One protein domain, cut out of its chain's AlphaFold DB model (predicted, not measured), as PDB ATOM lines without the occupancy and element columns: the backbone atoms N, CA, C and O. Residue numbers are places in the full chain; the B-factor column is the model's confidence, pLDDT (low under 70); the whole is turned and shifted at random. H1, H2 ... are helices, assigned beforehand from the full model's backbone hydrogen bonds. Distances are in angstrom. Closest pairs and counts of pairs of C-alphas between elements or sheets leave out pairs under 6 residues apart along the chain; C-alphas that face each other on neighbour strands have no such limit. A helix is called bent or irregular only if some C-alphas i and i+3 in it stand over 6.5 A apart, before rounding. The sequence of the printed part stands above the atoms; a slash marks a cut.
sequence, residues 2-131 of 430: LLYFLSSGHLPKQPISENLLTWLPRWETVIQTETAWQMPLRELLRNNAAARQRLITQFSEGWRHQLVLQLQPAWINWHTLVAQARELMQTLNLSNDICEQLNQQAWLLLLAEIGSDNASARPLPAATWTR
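AT A GLANCE: This is residues 2 to 131 of the 430 residues of an uncharacterized protein of Nostoc sp. RF31YmG (UniProt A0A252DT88). Short helices make a slab of two loose rows: in one row H1, H4 and H7 cross one after another, while in the other H2 touches H5 and H6 follows, apart from H5; H3 is beside H1, near the ends of H5 and H7. H6 and H7 form a helical hairpin at one end of the slab, with H8 near its open end; residues 13 to 18 and 91 to 97 stick out. The printed part has 130 residues with eight named helices, H1 to H8 in chain order, and no named strand: all helix. It is compact, with a radius of gyration of the C-alphas of 15.7 A and spans of 51 by 35 by 24 A.

HOW THE PARTS SIT: Start at H1, residues 2 to 8, which touches H4, residues 49 to 58, at a steep tilt of 60 degrees, opposite ways; look at Leu 6 and Ala 51, the closest C-alphas, 4.9 A apart. H2, residues 20 to 33, touches H5, residues 61 to 71, with residues 28 to 32 alone, the closest C-alphas being those of Ile 31 and Leu 67, 7.3 A apart. The hub is H3, residues 38 to 47, touching four helices, among them H1, at a shallow tilt of 18 degrees, with the C-alphas of Leu 3 and Leu 41 closest at 6.4 A. H4 also touches H7, residues 96 to 112, at a steep tilt of 53 degrees, closest at the C-alphas of Arg 52 and Leu 108, 6.5 A apart. H6, residues 78 to 91, is apart from H5 and makes the hairpin with H7, opposite ways at a shallow tilt of 20 degrees; the C-alphas of Met 89 and Cys 99 are closest, 6.3 A apart. H8, residues 126 to 131, only just touches H6, with 3 pairs of C-alphas within 8 A, the closest those of Leu 81 and Ala 126, 7.6 A apart. Every O i to N i+4 pair is within hydrogen-bond range in H1 and H3 to H8, and 8 of 10 in H2.

IN THESE COORDINATES: Find C-alpha 2 at (254.826, 163.940, 174.037), where H1 begins. H2 and H6 each run 20.1 A; H2 is irregular, but only just, with C-alphas 22 and 25 6.7 A apart. From C-alpha 96 at (280.952, 152.383, 186.125), H7 runs 24.0 A; H8 ends at C-alpha 131, (281.817, 174.310, 186.820).

THE WHOLE: The farthest C-alphas, Pro 15 and Thr 91, are 51.6 A apart. The printed part has no cut; the links H1 to H2 and H7 to H8 are long. Mean pLDDT of the printed part is 72.3, with residues 8 to 24 and 115 to 123 among those under 70.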
ATOM      1  N   LEU A   2     253.477 163.960 173.442       72.56
ATOM      2  CA  LEU A   2     254.826 163.940 174.037       72.56
ATOM      3  C   LEU A   2     254.964 164.832 175.292       72.56
ATOM      4  O   LEU A   2     255.416 164.376 176.332       72.56
ATOM      5  N   LEU A   3     254.477 166.075 175.241       73.62
ATOM      6  CA  LEU A   3     254.485 167.002 176.388       73.62
ATOM      7  C   LEU A   3     253.656 166.501 177.584       73.62
ATOM      8  O   LEU A   3     254.035 166.660 178.742       73.62
ATOM      9  N   TYR A   4     252.518 165.866 177.309       75.25
ATOM     10  CA  TYR A   4     251.670 165.286 178.351       75.25
ATOM     11  C   TYR A   4     252.361 164.086 179.003       75.25
ATOM     12  O   TYR A   4     252.367 163.960 180.222       75.25
ATOM     13  N   PHE A   5     253.008 163.246 178.198       76.25
ATOM     14  CA  PHE A   5     253.787 162.116 178.684       76.25
ATOM     15  C   PHE A   5     254.977 162.567 179.546       76.25
ATOM     16  O   PHE A   5     255.160 162.075 180.655       76.25
ATOM     17  N   LEU A   6     255.731 163.573 179.098       72.50
ATOM     18  CA  LEU A   6     256.866 164.109 179.854       72.50
ATOM     19  C   LEU A   6     256.437 164.734 181.192       72.50
ATOM     20  O   LEU A   6     257.126 164.561 182.197       72.50
ATOM     21  N   SER A   7     255.278 165.401 181.241       72.88
ATOM     22  CA  SER A   7     254.749 165.993 182.481       72.88
ATOM     23  C   SER A   7     254.136 164.964 183.435       72.88
ATOM     24  O   SER A   7     254.470 164.962 184.622       72.88
ATOM     25  N   SER A   8     253.285 164.065 182.937       65.19
ATOM     26  CA  SER A   8     252.484 163.149 183.765       65.19
ATOM     27  C   SER A   8     253.093 161.755 183.956       65.19
ATOM     28  O   SER A   8     252.705 161.049 184.879       65.19
ATOM     29  N   GLY A   9     254.059 161.355 183.122       62.22
ATOM     30  CA  GLY A   9     254.668 160.020 183.144       62.22
ATOM     31  C   GLY A   9     253.799 158.912 182.540       62.22
ATOM     32  O   GLY A   9     254.240 157.769 182.470       62.22
ATOM     33  N   HIS A  10     252.590 159.236 182.071       68.12
ATOM     34  CA  HIS A  10     251.668 158.289 181.450       68.12
ATOM     35  C   HIS A  10     251.128 158.842 180.129       68.12
ATOM     36  O   HIS A  10     250.997 160.052 179.935       68.12
ATOM     37  N   LEU A  11     250.805 157.948 179.198       65.88
ATOM     38  CA  LEU A  11     250.070 158.321 177.993       65.88
ATOM     39  C   LEU A  11     248.598 158.595 178.361       65.88
ATOM     40  O   LEU A  11     248.066 157.958 179.276       65.88
ATOM     41  N   PRO A  12     247.921 159.552 177.697       60.38
ATOM     42  CA  PRO A  12     246.502 159.786 177.938       60.38
ATOM     43  C   PRO A  12     245.719 158.501 177.638       60.38
ATOM     44  O   PRO A  12     245.966 157.857 176.621       60.38
ATOM     45  N   LYS A  13     244.788 158.123 178.527       50.56
ATOM     46  CA  LYS A  13     243.954 156.915 178.397       50.56
ATOM     47  C   LYS A  13     243.076 157.013 177.140       50.56
ATOM     48  O   LYS A  13     241.958 157.515 177.199       50.56
ATOM     49  N   GLN A  14     243.594 156.576 175.999       51.12
ATOM     50  CA  GLN A  14     242.830 156.327 174.778       51.12
ATOM     51  C   GLN A  14     242.382 154.855 174.734       51.12
ATOM     52  O   GLN A  14     242.968 154.022 175.424       51.12
ATOM     53  N   PRO A  15     241.337 154.511 173.954       45.72
ATOM     54  CA  PRO A  15     240.716 153.182 173.979       45.72
ATOM     55  C   PRO A  15     241.564 152.064 173.347       45.72
ATOM     56  O   PRO A  15     241.092 150.938 173.235       45.72
ATOM     57  N   ILE A  16     242.801 152.349 172.937       42.66
ATOM     58  CA  ILE A  16     243.725 151.381 172.349       42.66
ATOM     59  C   ILE A  16     244.985 151.411 173.212       42.66
ATOM     60  O   ILE A  16     245.602 152.463 173.379       42.66
ATOM     61  N   SER A  17     245.339 150.270 173.794       43.25
ATOM     62  CA  SER A  17     246.560 150.054 174.573       43.25
ATOM     63  C   SER A  17     247.792 150.088 173.659       43.25
ATOM     64  O   SER A  17     248.408 149.060 173.388       43.25
ATOM     65  N   GLU A  18     248.119 151.255 173.108       50.06
ATOM     66  CA  GLU A  18     249.344 151.457 172.335       50.06
ATOM     67  C   GLU A  18     250.528 151.690 173.295       50.06
ATOM     68  O   GLU A  18     250.509 152.612 174.114       50.06
ATOM     69  N   ASN A  19     251.556 150.840 173.198       59.69
ATOM     70  CA  ASN A  19     252.796 150.944 173.974       59.69
ATOM     71  C   ASN A  19     253.601 152.203 173.599       59.69
ATOM     72  O   ASN A  19     253.549 152.673 172.468       59.69
ATOM     73  N   LEU A  20     254.437 152.708 174.516       58.50
ATOM     74  CA  LEU A  20     255.341 153.852 174.276       58.50
ATOM     75  C   LEU A  20     256.172 153.709 172.982       58.50
ATOM     76  O   LEU A  20     256.401 154.684 172.267       58.50
ATOM     77  N   LEU A  21     256.582 152.479 172.666       59.03
ATOM     78  CA  LEU A  21     257.392 152.131 171.497       59.03
ATOM     79  C   LEU A  21     256.700 152.430 170.159       59.03
ATOM     80  O   LEU A  21     257.381 152.767 169.196       59.03
ATOM     81  N   THR A  22     255.365 152.390 170.085       68.06
ATOM     82  CA  THR A  22     254.635 152.730 168.848       68.06
ATOM     83  C   THR A  22     254.562 154.241 168.617       68.06
ATOM     84  O   THR A  22     254.359 154.700 167.491       68.06
ATOM     85  N   TRP A  23     254.757 155.027 169.679       67.81
ATOM     86  CA  TRP A  23     254.739 156.484 169.635       67.81
ATOM     87  C   TRP A  23     256.107 157.098 169.341       67.81
ATOM     88  O   TRP A  23     256.146 158.189 168.776       67.81
ATOM     89  N   LEU A  24     257.211 156.409 169.648       68.75
ATOM     90  CA  LEU A  24     258.571 156.906 169.405       68.75
ATOM     91  C   LEU A  24     258.822 157.317 167.937       68.75
ATOM     92  O   LEU A  24     259.209 158.469 167.729       68.75
ATOM     93  N   PRO A  25     258.504 156.496 166.911       73.44
ATOM     94  CA  PRO A  25     258.688 156.888 165.507       73.44
ATOM     95  C   PRO A  25     257.780 158.059 165.100       73.44
ATOM     96  O   PRO A  25     258.147 158.921 164.301       73.44
ATOM     97  N   ARG A  26     256.577 158.131 165.686       75.88
ATOM     98  CA  ARG A  26     255.619 159.222 165.447       75.88
ATOM     99  C   ARG A  26     256.091 160.534 166.080       75.88
ATOM    100  O   ARG A  26     255.836 161.604 165.545       75.88
ATOM    101  N   TRP A  27     256.774 160.480 167.218       76.81
ATOM    102  CA  TRP A  27     257.345 161.669 167.851       76.81
ATOM    103  C   TRP A  27     258.637 162.116 167.177       76.81
ATOM    104  O   TRP A  27     258.842 163.316 167.039       76.81
ATOM    105  N   GLU A  28     259.474 161.184 166.722       75.81
ATOM    106  CA  GLU A  28     260.678 161.507 165.951       75.81
ATOM    107  C   GLU A  28     260.335 162.219 164.637       75.81
ATOM    108  O   GLU A  28     260.902 163.268 164.338       75.81
ATOM    109  N   THR A  29     259.330 161.725 163.911       76.50
ATOM    110  CA  THR A  29     258.833 162.387 162.695       76.50
ATOM    111  C   THR A  29     258.293 163.790 162.984       76.50
ATOM    112  O   THR A  29     258.710 164.739 162.328       76.50
ATOM    113  N   VAL A  30     257.466 163.967 164.023       76.75
ATOM    114  CA  VAL A  30     256.942 165.290 164.431       76.75
ATOM    115  C   VAL A  30     258.052 166.261 164.857       76.75
ATOM    116  O   VAL A  30     257.974 167.450 164.555       76.75
ATOM    117  N   ILE A  31     259.102 165.777 165.528       74.56
ATOM    118  CA  ILE A  31     260.260 166.597 165.921       74.56
ATOM    119  C   ILE A  31     261.038 167.105 164.705       74.56
ATOM    120  O   ILE A  31     261.602 168.197 164.750       74.56
ATOM    121  N   GLN A  32     261.058 166.340 163.615       74.88
ATOM    122  CA  GLN A  32     261.763 166.709 162.389       74.88
ATOM    123  C   GLN A  32     260.917 167.583 161.451       74.88
ATOM    124  O   GLN A  32     261.476 168.391 160.709       74.88
ATOM    125  N   THR A  33     259.587 167.441 161.463       73.44
ATOM    126  CA  THR A  33     258.694 168.128 160.514       73.44
ATOM    127  C   THR A  33     258.031 169.383 161.069       73.44
ATOM    128  O   THR A  33     257.649 170.261 160.297       73.44
ATOM    129  N   GLU A  34     257.863 169.486 162.388       77.06
ATOM    130  CA  GLU A  34     257.139 170.581 163.033       77.06
ATOM    131  C   GLU A  34     258.027 171.345 164.020       77.06
ATOM    132  O   GLU A  34     259.003 170.817 164.541       77.06
ATOM    133  N   THR A  35     257.673 172.597 164.324       76.00
ATOM    134  CA  THR A  35     258.376 173.436 165.319       76.00
ATOM    135  C   THR A  35     257.466 173.911 166.455       76.00
ATOM    136  O   THR A  35     257.937 174.459 167.453       76.00
ATOM    137  N   ALA A  36     256.156 173.652 166.365       76.19
ATOM    138  CA  ALA A  36     255.156 174.105 167.335       76.19
ATOM    139  C   ALA A  36     255.344 173.508 168.745       76.19
ATOM    140  O   ALA A  36     254.923 174.101 169.738       76.19
ATOM    141  N   TRP A  37     256.012 172.356 168.854       78.88
ATOM    142  CA  TRP A  37     256.315 171.689 170.124       78.88
ATOM    143  C   TRP A  37     257.501 172.310 170.877       78.88
ATOM    144  O   TRP A  37     257.640 172.067 172.076       78.88
ATOM    145  N   GLN A  38     258.338 173.115 170.214       77.00
ATOM    146  CA  GLN A  38     259.596 173.603 170.785       77.00
ATOM    147  C   GLN A  38     259.361 174.528 171.986       77.00
ATOM    148  O   GLN A  38     259.958 174.330 173.039       77.00
ATOM    149  N   MET A  39     258.454 175.504 171.867       75.12
ATOM    150  CA  MET A  39     258.172 176.458 172.951       75.12
ATOM    151  C   MET A  39     257.537 175.797 174.190       75.12
ATOM    152  O   MET A  39     258.082 175.966 175.284       75.12
ATOM    153  N   PRO A  40     256.471 174.980 174.065       78.81
ATOM    154  CA  PRO A  40     255.897 174.274 175.211       78.81
ATOM    155  C   PRO A  40     256.859 173.277 175.869       78.81
ATOM    156  O   PRO A  40     256.818 173.079 177.082       78.81
ATOM    157  N   LEU A  41     257.736 172.636 175.086       79.75
ATOM    158  CA  LEU A  41     258.720 171.702 175.626       79.75
ATOM    159  C   LEU A  41     259.788 172.423 176.451       79.75
ATOM    160  O   LEU A  41     260.132 171.947 177.530       79.75
ATOM    161  N   ARG A  42     260.274 173.581 175.987       76.56
ATOM    162  CA  ARG A  42     261.224 174.412 176.750       76.56
ATOM    163  C   ARG A  42     260.646 174.825 178.102       76.56
ATOM    164  O   ARG A  42     261.314 174.707 179.124       76.56
ATOM    165  N   GLU A  43     259.388 175.257 178.125       78.19
ATOM    166  CA  GLU A  43     258.712 175.632 179.370       78.19
ATOM    167  C   GLU A  43     258.566 174.446 180.338       78.19
ATOM    168  O   GLU A  43     258.780 174.580 181.546       78.19
ATOM    169  N   LEU A  44     258.279 173.260 179.800       78.94
ATOM    170  CA  LEU A  44     258.152 172.031 180.575       78.94
ATOM    171  C   LEU A  44     259.500 171.585 181.170       78.94
ATOM    172  O   LEU A  44     259.560 171.270 182.358       78.94
ATOM    173  N   LEU A  45     260.587 171.610 180.390       77.38
ATOM    174  CA  LEU A  45     261.933 171.243 180.859       77.38
ATOM    175  C   LEU A  45     262.471 172.198 181.937       77.38
ATOM    176  O   LEU A  45     263.239 171.774 182.805       77.38
ATOM    177  N   ARG A  46     262.039 173.465 181.929       74.00
ATOM    178  CA  ARG A  46     262.364 174.442 182.978       74.00
ATOM    179  C   ARG A  46     261.675 174.105 184.299       74.00
ATOM    180  O   ARG A  46     262.323 174.062 185.341       74.00
ATOM    181  N   ASN A  47     260.364 173.885 184.248       77.75
ATOM    182  CA  ASN A  47     259.525 173.814 185.445       77.75
ATOM    183  C   ASN A  47     259.444 172.399 186.044       77.75
ATOM    184  O   ASN A  47     258.978 172.242 187.170       77.75
ATOM    185  N   ASN A  48     259.860 171.363 185.307       80.12
ATOM    186  CA  ASN A  48     259.662 169.975 185.708       80.12
ATOM    187  C   ASN A  48     260.965 169.161 185.643       80.12
ATOM    188  O   ASN A  48     261.352 168.633 184.599       80.12
ATOM    189  N   ALA A  49     261.620 169.004 186.797       75.62
ATOM    190  CA  ALA A  49     262.817 168.173 186.924       75.62
ATOM    191  C   ALA A  49     262.543 166.689 186.616       75.62
ATOM    192  O   ALA A  49     263.376 166.037 185.991       75.62
ATOM    193  N   ALA A  50     261.358 166.173 186.964       75.88
ATOM    194  CA  ALA A  50     260.973 164.796 186.656       75.88
ATOM    195  C   ALA A  50     260.818 164.568 185.145       75.88
ATOM    196  O   ALA A  50     261.129 163.490 184.649       75.88
ATOM    197  N   ALA A  51     260.400 165.586 184.392       78.06
ATOM    198  CA  ALA A  51     260.353 165.510 182.939       78.06
ATOM    199  C   ALA A  51     261.747 165.444 182.309       78.06
ATOM    200  O   ALA A  51     261.948 164.662 181.382       78.06
ATOM    201  N   ARG A  52     262.717 166.210 182.834       79.81
ATOM    202  CA  ARG A  52     264.126 166.103 182.416       79.81
ATOM    203  C   ARG A  52     264.678 164.707 182.704       79.81
ATOM    204  O   ARG A  52     265.282 164.110 181.821       79.81
ATOM    205  N   GLN A  53     264.389 164.162 183.888       76.69
ATOM    206  CA  GLN A  53     264.806 162.810 184.258       76.69
ATOM    207  C   GLN A  53     264.197 161.756 183.330       76.69
ATOM    208  O   GLN A  53     264.926 160.940 182.782       76.69
ATOM    209  N   ARG A  54     262.885 161.816 183.068       77.88
ATOM    210  CA  ARG A  54     262.206 160.901 182.132       77.88
ATOM    211  C   ARG A  54     262.780 160.990 180.725       77.88
ATOM    212  O   ARG A  54     262.917 159.972 180.059       77.88
ATOM    213  N   LEU A  55     263.140 162.190 180.276       79.69
ATOM    214  CA  LEU A  55     263.746 162.385 178.963       79.69
ATOM    215  C   LEU A  55     265.112 161.681 178.865       79.69
ATOM    216  O   LEU A  55     265.448 161.136 177.821       79.69
ATOM    217  N   ILE A  56     265.869 161.642 179.960       76.81
ATOM    218  CA  ILE A  56     267.171 160.969 180.042       76.81
ATOM    219  C   ILE A  56     267.023 159.455 180.195       76.81
ATOM    220  O   ILE A  56     267.760 158.714 179.549       76.81
ATOM    221  N   THR A  57     266.077 158.995 181.015       72.75
ATOM    222  CA  THR A  57     265.929 157.572 181.355       72.75
ATOM    223  C   THR A  57     265.098 156.782 180.346       72.75
ATOM    224  O   THR A  57     265.253 155.570 180.255       72.75
ATOM    225  N   GLN A  58     264.199 157.433 179.601       73.69
ATOM    226  CA  GLN A  58     263.245 156.752 178.713       73.69
ATOM    227  C   GLN A  58     263.543 156.940 177.222       73.69
ATOM    228  O   GLN A  58     262.987 156.208 176.406       73.69
ATOM    229  N   PHE A  59     264.403 157.896 176.849       76.50
ATOM    230  CA  PHE A  59     264.749 158.160 175.451       76.50
ATOM    231  C   PHE A  59     266.236 157.912 175.184       76.50
ATOM    232  O   PHE A  59     267.115 158.240 175.992       76.50
ATOM    233  N   SER A  60     266.522 157.344 174.011       75.19
ATOM    234  CA  SER A  60     267.885 157.032 173.582       75.19
ATOM    235  C   SER A  60     268.751 158.290 173.495       75.19
ATOM    236  O   SER A  60     268.262 159.407 173.304       75.19
ATOM    237  N   GLU A  61     270.064 158.112 173.631       71.44
ATOM    238  CA  GLU A  61     271.024 159.206 173.494       71.44
ATOM    239  C   GLU A  61     270.890 159.883 172.117       71.44
ATOM    240  O   GLU A  61     270.818 161.108 172.054       71.44
ATOM    241  N   GLY A  62     270.725 159.118 171.030       74.25
ATOM    242  CA  GLY A  62     270.532 159.664 169.678       74.25
ATOM    243  C   GLY A  62     269.290 160.553 169.534       74.25
ATOM    244  O   GLY A  62     269.357 161.619 168.922       74.25
ATOM    245  N   TRP A  63     268.180 160.183 170.174       78.19
ATOM    246  CA  TRP A  63     266.963 160.997 170.157       78.19
ATOM    247  C   TRP A  63     267.135 162.292 170.968       78.19
ATOM    248  O   TRP A  63     266.721 163.370 170.537       78.19
ATOM    249  N   ARG A  64     267.832 162.225 172.112       81.50
ATOM    250  CA  ARG A  64     268.198 163.410 172.910       81.50
ATOM    251  C   ARG A  64     269.102 164.371 172.144       81.50
ATOM    252  O   ARG A  64     268.901 165.581 172.223       81.50
ATOM    253  N   HIS A  65     270.048 163.845 171.367       76.94
ATOM    254  CA  HIS A  65     270.908 164.641 170.488       76.94
ATOM    255  C   HIS A  65     270.086 165.418 169.454       76.94
ATOM    256  O   HIS A  65     270.234 166.636 169.337       76.94
ATOM    257  N   GLN A  66     269.190 164.736 168.735       76.31
ATOM    258  CA  GLN A  66     268.312 165.376 167.752       76.31
ATOM    259  C   GLN A  66     267.426 166.447 168.400       76.31
ATOM    260  O   GLN A  66     267.264 167.537 167.852       76.31
ATOM    261  N   LEU A  67     266.900 166.171 169.593       80.25
ATOM    262  CA  LEU A  67     266.075 167.109 170.344       80.25
ATOM    263  C   LEU A  67     266.844 168.374 170.749       80.25
ATOM    264  O   LEU A  67     266.326 169.475 170.575       80.25
ATOM    265  N   VAL A  68     268.082 168.246 171.239       79.38
ATOM    266  CA  VAL A  68     268.927 169.403 171.593       79.38
ATOM    267  C   VAL A  68     269.255 170.241 170.359       79.38
ATOM    268  O   VAL A  68     269.134 171.463 170.418       79.38
ATOM    269  N   LEU A  69     269.587 169.611 169.227       77.81
ATOM    270  CA  LEU A  69     269.866 170.322 167.972       77.81
ATOM    271  C   LEU A  69     268.657 171.122 167.468       77.81
ATOM    272  O   LEU A  69     268.813 172.243 166.992       77.81
ATOM    273  N   GLN A  70     267.449 170.571 167.606       76.06
ATOM    274  CA  GLN A  70     266.209 171.251 167.222       76.06
ATOM    275  C   GLN A  70     265.811 172.356 168.210       76.06
ATOM    276  O   GLN A  70     265.269 173.389 167.814       76.06
ATOM    277  N   LEU A  71     266.081 172.168 169.505       74.88
ATOM    278  CA  LEU A  71     265.769 173.161 170.529       74.88
ATOM    279  C   LEU A  71     266.779 174.309 170.579       74.88
ATOM    280  O   LEU A  71     266.372 175.423 170.905       74.88
ATOM    281  N   GLN A  72     268.059 174.065 170.301       75.38
ATOM    282  CA  GLN A  72     269.143 175.045 170.414       75.38
ATOM    283  C   GLN A  72     270.188 174.840 169.299       75.38
ATOM    284  O   GLN A  72     271.301 174.380 169.555       75.38
ATOM    285  N   PRO A  73     269.873 175.223 168.050       72.75
ATOM    286  CA  PRO A  73     270.775 175.031 166.911       72.75
ATOM    287  C   PRO A  73     272.086 175.834 167.013       72.75
ATOM    288  O   PRO A  73     273.063 175.502 166.350       72.75
ATOM    289  N   ALA A  74     272.140 176.874 167.855       67.88
ATOM    290  CA  ALA A  74     273.355 177.648 168.130       67.88
ATOM    291  C   ALA A  74     274.346 176.944 169.078       67.88
ATOM    292  O   ALA A  74     275.457 177.435 169.293       67.88
ATOM    293  N   TRP A  75     273.972 175.808 169.672       75.94
ATOM    294  CA  TRP A  75     274.875 175.013 170.497       75.94
ATOM    295  C   TRP A  75     275.706 174.120 169.578       75.94
ATOM    296  O   TRP A  75     275.304 173.018 169.229       75.94
ATOM    297  N   ILE A  76     276.866 174.615 169.156       70.00
ATOM    298  CA  ILE A  76     277.753 173.884 168.236       70.00
ATOM    299  C   ILE A  76     278.750 173.008 169.013       70.00
ATOM    300  O   ILE A  76     279.133 171.954 168.535       70.00
ATOM    301  N   ASN A  77     279.119 173.385 170.244       71.31
ATOM    302  CA  ASN A  77     280.221 172.741 170.979       71.31
ATOM    303  C   ASN A  77     279.769 171.856 172.155       71.31
ATOM    304  O   ASN A  77     280.601 171.344 172.899       71.31
ATOM    305  N   TRP A  78     278.462 171.666 172.362       77.88
ATOM    306  CA  TRP A  78     277.963 170.922 173.527       77.88
ATOM    307  C   TRP A  78     278.388 169.449 173.510       77.88
ATOM    308  O   TRP A  78     278.730 168.896 174.553       77.88
ATOM    309  N   HIS A  79     278.436 168.829 172.327       77.06
ATOM    310  CA  HIS A  79     278.896 167.450 172.173       77.06
ATOM    311  C   HIS A  79     280.376 167.309 172.550       77.06
ATOM    312  O   HIS A  79     280.775 166.286 173.094       77.06
ATOM    313  N   THR A  80     281.182 168.349 172.309       79.12
ATOM    314  CA  THR A  80     282.611 168.378 172.644       79.12
ATOM    315  C   THR A  80     282.798 168.409 174.154       79.12
ATOM    316  O   THR A  80     283.599 167.643 174.677       79.12
ATOM    317  N   LEU A  81     282.001 169.207 174.869       75.44
ATOM    318  CA  LEU A  81     282.038 169.272 176.332       75.44
ATOM    319  C   LEU A  81     281.591 167.959 176.987       75.44
ATOM    320  O   LEU A  81     282.224 167.501 177.936       75.44
ATOM    321  N   VAL A  82     280.535 167.323 176.467       79.19
ATOM    322  CA  VAL A  82     280.078 166.008 176.953       79.19
ATOM    323  C   VAL A  82     281.114 164.917 176.646       79.19
ATOM    324  O   VAL A  82     281.373 164.063 177.494       79.19
ATOM    325  N   ALA A  83     281.754 164.955 175.474       77.94
ATOM    326  CA  ALA A  83     282.828 164.028 175.120       77.94
ATOM    327  C   ALA A  83     284.069 164.207 176.011       77.94
ATOM    328  O   ALA A  83     284.596 163.219 176.515       77.94
ATOM    329  N   GLN A  84     284.487 165.447 176.281       76.62
ATOM    330  CA  GLN A  84     285.590 165.755 177.198       76.62
ATOM    331  C   GLN A  84     285.281 165.322 178.635       76.62
ATOM    332  O   GLN A  84     286.139 164.762 179.309       76.62
ATOM    333  N   ALA A  85     284.047 165.529 179.106       78.75
ATOM    334  CA  ALA A  85     283.602 165.022 180.401       78.75
ATOM    335  C   ALA A  85     283.728 163.490 180.479       78.75
ATOM    336  O   ALA A  85     284.186 162.950 181.485       78.75
ATOM    337  N   ARG A  86     283.382 162.781 179.396       79.50
ATOM    338  CA  ARG A  86     283.524 161.322 179.287       79.50
ATOM    339  C   ARG A  86     284.982 160.868 179.279       79.50
ATOM    340  O   ARG A  86     285.319 159.921 179.982       79.50
ATOM    341  N   GLU A  87     285.843 161.569 178.552       77.50
ATOM    342  CA  GLU A  87     287.290 161.327 178.543       77.50
ATOM    343  C   GLU A  87     287.912 161.568 179.933       77.50
ATOM    344  O   GLU A  87     288.721 160.771 180.411       77.50
ATOM    345  N   LEU A  88     287.464 162.602 180.654       77.38
ATOM    346  CA  LEU A  88     287.860 162.829 182.047       77.38
ATOM    347  C   LEU A  88     287.421 161.690 182.969       77.38
ATOM    348  O   LEU A  88     288.216 161.228 183.780       77.38
ATOM    349  N   MET A  89     286.193 161.187 182.833       76.94
ATOM    350  CA  MET A  89     285.736 160.039 183.629       76.94
ATOM    351  C   MET A  89     286.583 158.782 183.369       76.94
ATOM    352  O   MET A  89     286.938 158.080 184.316       76.94
ATOM    353  N   GLN A  90     286.967 158.542 182.111       73.75
ATOM    354  CA  GLN A  90     287.824 157.416 181.720       73.75
ATOM    355  C   GLN A  90     289.256 157.550 182.260       73.75
ATOM    356  O   GLN A  90     289.814 156.584 182.772       73.75
ATOM    357  N   THR A  91     289.849 158.747 182.197       72.94
ATOM    358  CA  THR A  91     291.213 158.989 182.712       72.94
ATOM    359  C   THR A  91     291.302 158.908 184.233       72.94
ATOM    360  O   THR A  91     292.337 158.505 184.763       72.94
ATOM    361  N   LEU A  92     290.219 159.242 184.938       69.44
ATOM    362  CA  LEU A  92     290.119 159.137 186.395       69.44
ATOM    363  C   LEU A  92     289.822 157.713 186.887       69.44
ATOM    364  O   LEU A  92     289.815 157.492 188.098       69.44
ATOM    365  N   ASN A  93     289.592 156.764 185.969       66.56
ATOM    366  CA  ASN A  93     289.321 155.353 186.256       66.56
ATOM    367  C   ASN A  93     288.199 155.166 187.302       66.56
ATOM    368  O   ASN A  93     288.309 154.363 188.231       66.56
ATOM    369  N   LEU A  94     287.152 155.991 187.193       70.56
ATOM    370  CA  LEU A  94     286.001 155.969 188.097       70.56
ATOM    371  C   LEU A  94     285.203 154.671 187.897       70.56
ATOM    372  O   LEU A  94     285.178 154.115 186.800       70.56
ATOM    373  N   SER A  95     284.516 154.200 188.942       70.38
ATOM    374  CA  SER A  95     283.599 153.062 188.811       70.38
ATOM    375  C   SER A  95     282.503 153.342 187.776       70.38
ATOM    376  O   SER A  95     282.097 154.492 187.572       70.38
ATOM    377  N   ASN A  96     281.994 152.278 187.147       68.06
ATOM    378  CA  ASN A  96     280.952 152.383 186.125       68.06
ATOM    379  C   ASN A  96     279.684 153.069 186.663       68.06
ATOM    380  O   ASN A  96     279.139 153.930 185.977       68.06
ATOM    381  N   ASP A  97     279.300 152.815 187.918       65.94
ATOM    382  CA  ASP A  97     278.146 153.469 188.557       65.94
ATOM    383  C   ASP A  97     278.317 154.994 188.663       65.94
ATOM    384  O   ASP A  97     277.395 155.758 188.372       65.94
ATOM    385  N   ILE A  98     279.515 155.465 189.036       69.69
ATOM    386  CA  ILE A  98     279.819 156.902 189.127       69.69
ATOM    387  C   ILE A  98     279.862 157.513 187.721       69.69
ATOM    388  O   ILE A  98     279.373 158.627 187.521       69.69
ATOM    389  N   CYS A  99     280.400 156.788 186.737       71.00
ATOM    390  CA  CYS A  99     280.409 157.218 185.339       71.00
ATOM    391  C   CYS A  99     278.989 157.374 184.780       71.00
ATOM    392  O   CYS A  99     278.696 158.380 184.130       71.00
ATOM    393  N   GLU A 100     278.088 156.427 185.048       72.88
ATOM    394  CA  GLU A 100     276.693 156.515 184.611       72.88
ATOM    395  C   GLU A 100     275.951 157.665 185.289       72.88
ATOM    396  O   GLU A 100     275.285 158.450 184.607       72.88
ATOM    397  N   GLN A 101     276.116 157.830 186.603       76.25
ATOM    398  CA  GLN A 101     275.523 158.943 187.345       76.25
ATOM    399  C   GLN A 101     276.013 160.299 186.824       76.25
ATOM    400  O   GLN A 101     275.206 161.192 186.561       76.25
ATOM    401  N   LEU A 102     277.320 160.460 186.612       77.12
ATOM    402  CA  LEU A 102     277.899 161.697 186.083       77.12
ATOM    403  C   LEU A 102     277.505 161.954 184.621       77.12
ATOM    404  O   LEU A 102     277.348 163.114 184.231       77.12
ATOM    405  N   ASN A 103     277.294 160.904 183.821       80.31
ATOM    406  CA  ASN A 103     276.780 161.017 182.455       80.31
ATOM    407  C   ASN A 103     275.300 161.444 182.448       80.31
ATOM    408  O   ASN A 103     274.918 162.342 181.698       80.31
ATOM    409  N   GLN A 104     274.458 160.880 183.319       80.62
ATOM    410  CA  GLN A 104     273.074 161.342 183.492       80.62
ATOM    411  C   GLN A 104     273.029 162.795 183.986       80.62
ATOM    412  O   GLN A 104     272.260 163.607 183.467       80.62
ATOM    413  N   GLN A 105     273.908 163.156 184.922       79.38
ATOM    414  CA  GLN A 105     274.013 164.512 185.452       79.38
ATOM    415  C   GLN A 105     274.484 165.520 184.392       79.38
ATOM    416  O   GLN A 105     273.963 166.636 184.338       79.38
ATOM    417  N   ALA A 106     275.403 165.131 183.502       82.69
ATOM    418  CA  ALA A 106     275.820 165.938 182.352       82.69
ATOM    419  C   ALA A 106     274.623 166.320 181.465       82.69
ATOM    420  O   ALA A 106     274.466 167.488 181.094       82.69
ATOM    421  N   TRP A 107     273.739 165.356 181.193       80.25
ATOM    422  CA  TRP A 107     272.502 165.585 180.448       80.25
ATOM    423  C   TRP A 107     271.483 166.427 181.216       80.25
ATOM    424  O   TRP A 107     270.838 167.284 180.614       80.25
ATOM    425  N   LEU A 108     271.340 166.235 182.530       79.00
ATOM    426  CA  LEU A 108     270.441 167.050 183.352       79.00
ATOM    427  C   LEU A 108     270.854 168.519 183.363       79.00
ATOM    428  O   LEU A 108     269.999 169.381 183.170       79.00
ATOM    429  N   LEU A 109     272.147 168.796 183.551       77.75
ATOM    430  CA  LEU A 109     272.699 170.150 183.517       77.75
ATOM    431  C   LEU A 109     272.511 170.785 182.135       77.75
ATOM    432  O   LEU A 109     272.115 171.943 182.032       77.75
ATOM    433  N   LEU A 110     272.715 170.008 181.067       80.69
ATOM    434  CA  LEU A 110     272.529 170.476 179.696       80.69
ATOM    435  C   LEU A 110     271.059 170.797 179.382       80.69
ATOM    436  O   LEU A 110     270.766 171.835 178.796       80.69
ATOM    437  N   LEU A 111     270.121 169.943 179.804       76.38
ATOM    438  CA  LEU A 111     268.682 170.167 179.622       76.38
ATOM    439  C   LEU A 111     268.131 171.264 180.542       76.38
ATOM    440  O   LEU A 111     267.159 171.924 180.181       76.38
ATOM    441  N   ALA A 112     268.724 171.467 181.722       76.00
ATOM    442  CA  ALA A 112     268.345 172.542 182.639       76.00
ATOM    443  C   ALA A 112     268.695 173.932 182.086       76.00
ATOM    444  O   ALA A 112     267.980 174.891 182.369       76.00
ATOM    445  N   GLU A 113     269.730 174.022 181.249       76.00
ATOM    446  CA  GLU A 113     270.158 175.264 180.600       76.00
ATOM    447  C   GLU A 113     269.254 175.675 179.416       76.00
ATOM    448  O   GLU A 113     269.324 176.796 178.901       76.00
ATOM    449  N   ILE A 114     268.348 174.789 178.984       70.56
ATOM    450  CA  ILE A 114     267.334 175.078 177.964       70.56
ATOM    451  C   ILE A 114     266.199 175.911 178.601       70.56
ATOM    452  O   ILE A 114     265.161 175.390 179.006       70.56
ATOM    453  N   GLY A 115     266.405 177.229 178.710       62.06
ATOM    454  CA  GLY A 115     265.420 178.196 179.223       62.06
ATOM    455  C   GLY A 115     264.428 178.733 178.173       62.06
ATOM    456  O   GLY A 115     264.648 178.618 176.968       62.06
ATOM    457  N   SER A 116     263.338 179.364 178.635       53.44
ATOM    458  CA  SER A 116     262.275 179.945 177.785       53.44
ATOM    459  C   SER A 116     262.723 181.153 176.954       53.44
ATOM    460  O   SER A 116     262.201 181.359 175.862       53.44
ATOM    461  N   ASP A 117     263.698 181.919 177.455       51.28
ATOM    462  CA  ASP A 117     264.029 183.260 176.943       51.28
ATOM    463  C   ASP A 117     265.259 183.303 176.030       51.28
ATOM    464  O   ASP A 117     265.640 184.365 175.535       51.28
ATOM    465  N   ASN A 118     265.890 182.162 175.752       52.53
ATOM    466  CA  ASN A 118     266.995 182.142 174.805       52.53
ATOM    467  C   ASN A 118     266.423 182.116 173.383       52.53
ATOM    468  O   ASN A 118     266.073 181.056 172.860       52.53
ATOM    469  N   ALA A 119     266.358 183.294 172.749       53.94
ATOM    470  CA  ALA A 119     266.335 183.401 171.294       53.94
ATOM    471  C   ALA A 119     267.373 182.412 170.747       53.94
ATOM    472  O   ALA A 119     268.480 182.357 171.284       53.94
ATOM    473  N   SER A 120     267.014 181.631 169.729       55.94
ATOM    474  CA  SER A 120     267.722 180.463 169.170       55.94
ATOM    475  C   SER A 120     269.200 180.670 168.752       55.94
ATOM    476  O   SER A 120     269.769 179.819 168.078       55.94
ATOM    477  N   ALA A 121     269.803 181.805 169.116       55.72
ATOM    478  CA  ALA A 121     271.136 182.306 168.825       55.72
ATOM    479  C   ALA A 121     272.086 182.379 170.047       55.72
ATOM    480  O   ALA A 121     273.236 182.782 169.872       55.72
ATOM    481  N   ARG A 122     271.662 182.043 171.279       62.62
ATOM    482  CA  ARG A 122     272.569 182.098 172.447       62.62
ATOM    483  C   ARG A 122     273.467 180.848 172.509       62.62
ATOM    484  O   ARG A 122     272.933 179.738 172.549       62.62
ATOM    485  N   PRO A 123     274.805 180.993 172.563       66.56
ATOM    486  CA  PRO A 123     275.703 179.856 172.744       66.56
ATOM    487  C   PRO A 123     275.550 179.258 174.149       66.56
ATOM    488  O   PRO A 123     275.208 179.965 175.100       66.56
ATOM    489  N   LEU A 124     275.821 177.957 174.278       71.12
ATOM    490  CA  LEU A 124     275.837 177.254 175.562       71.12
ATOM    491  C   LEU A 124     276.807 177.960 176.537       71.12
ATOM    492  O   LEU A 124     277.947 178.236 176.148       71.12
ATOM    493  N   PRO A 125     276.419 178.232 177.798       74.50
ATOM    494  CA  PRO A 125     277.322 178.772 178.808       74.50
ATOM    495  C   PRO A 125     278.279 177.679 179.297       74.50
ATOM    496  O   PRO A 125     278.139 177.127 180.387       74.50
ATOM    497  N   ALA A 126     279.279 177.381 178.466       74.88
ATOM    498  CA  ALA A 126     280.250 176.316 178.687       74.88
ATOM    499  C   ALA A 126     280.936 176.419 180.059       74.88
ATOM    500  O   ALA A 126     281.094 175.408 180.727       74.88
ATOM    501  N   ALA A 127     281.273 177.631 180.519       74.81
ATOM    502  CA  ALA A 127     281.921 177.849 181.816       74.81
ATOM    503  C   ALA A 127     281.020 177.527 183.026       74.81
ATOM    504  O   ALA A 127     281.509 177.045 184.045       74.81
ATOM    505  N   THR A 128     279.715 177.793 182.927       77.31
ATOM    506  CA  THR A 128     278.758 177.490 184.001       77.31
ATOM    507  C   THR A 128     278.487 175.992 184.050       77.31
ATOM    508  O   THR A 128     278.574 175.388 185.114       77.31
ATOM    509  N   TRP A 129     278.271 175.381 182.881       84.19
ATOM    510  CA  TRP A 129     278.055 173.943 182.765       84.19
ATOM    511  C   TRP A 129     279.258 173.132 183.270       84.19
ATOM    512  O   TRP A 129     279.081 172.224 184.080       84.19
ATOM    513  N   THR A 130     280.489 173.479 182.866       79.56
ATOM    514  CA  THR A 130     281.688 172.746 183.312       79.56
ATOM    515  C   THR A 130     281.937 172.900 184.802       79.56
ATOM    516  O   THR A 130     282.297 171.925 185.453       79.56
ATOM    517  N   ARG A 131     281.712 174.090 185.372       80.50
ATOM    518  CA  ARG A 131     281.817 174.310 186.820       80.50
ATOM    519  C   ARG A 131     280.816 173.450 187.586       80.50
ATOM    520  O   ARG A 131     281.195 172.795 188.558       80.50
TER     521      ARG A 131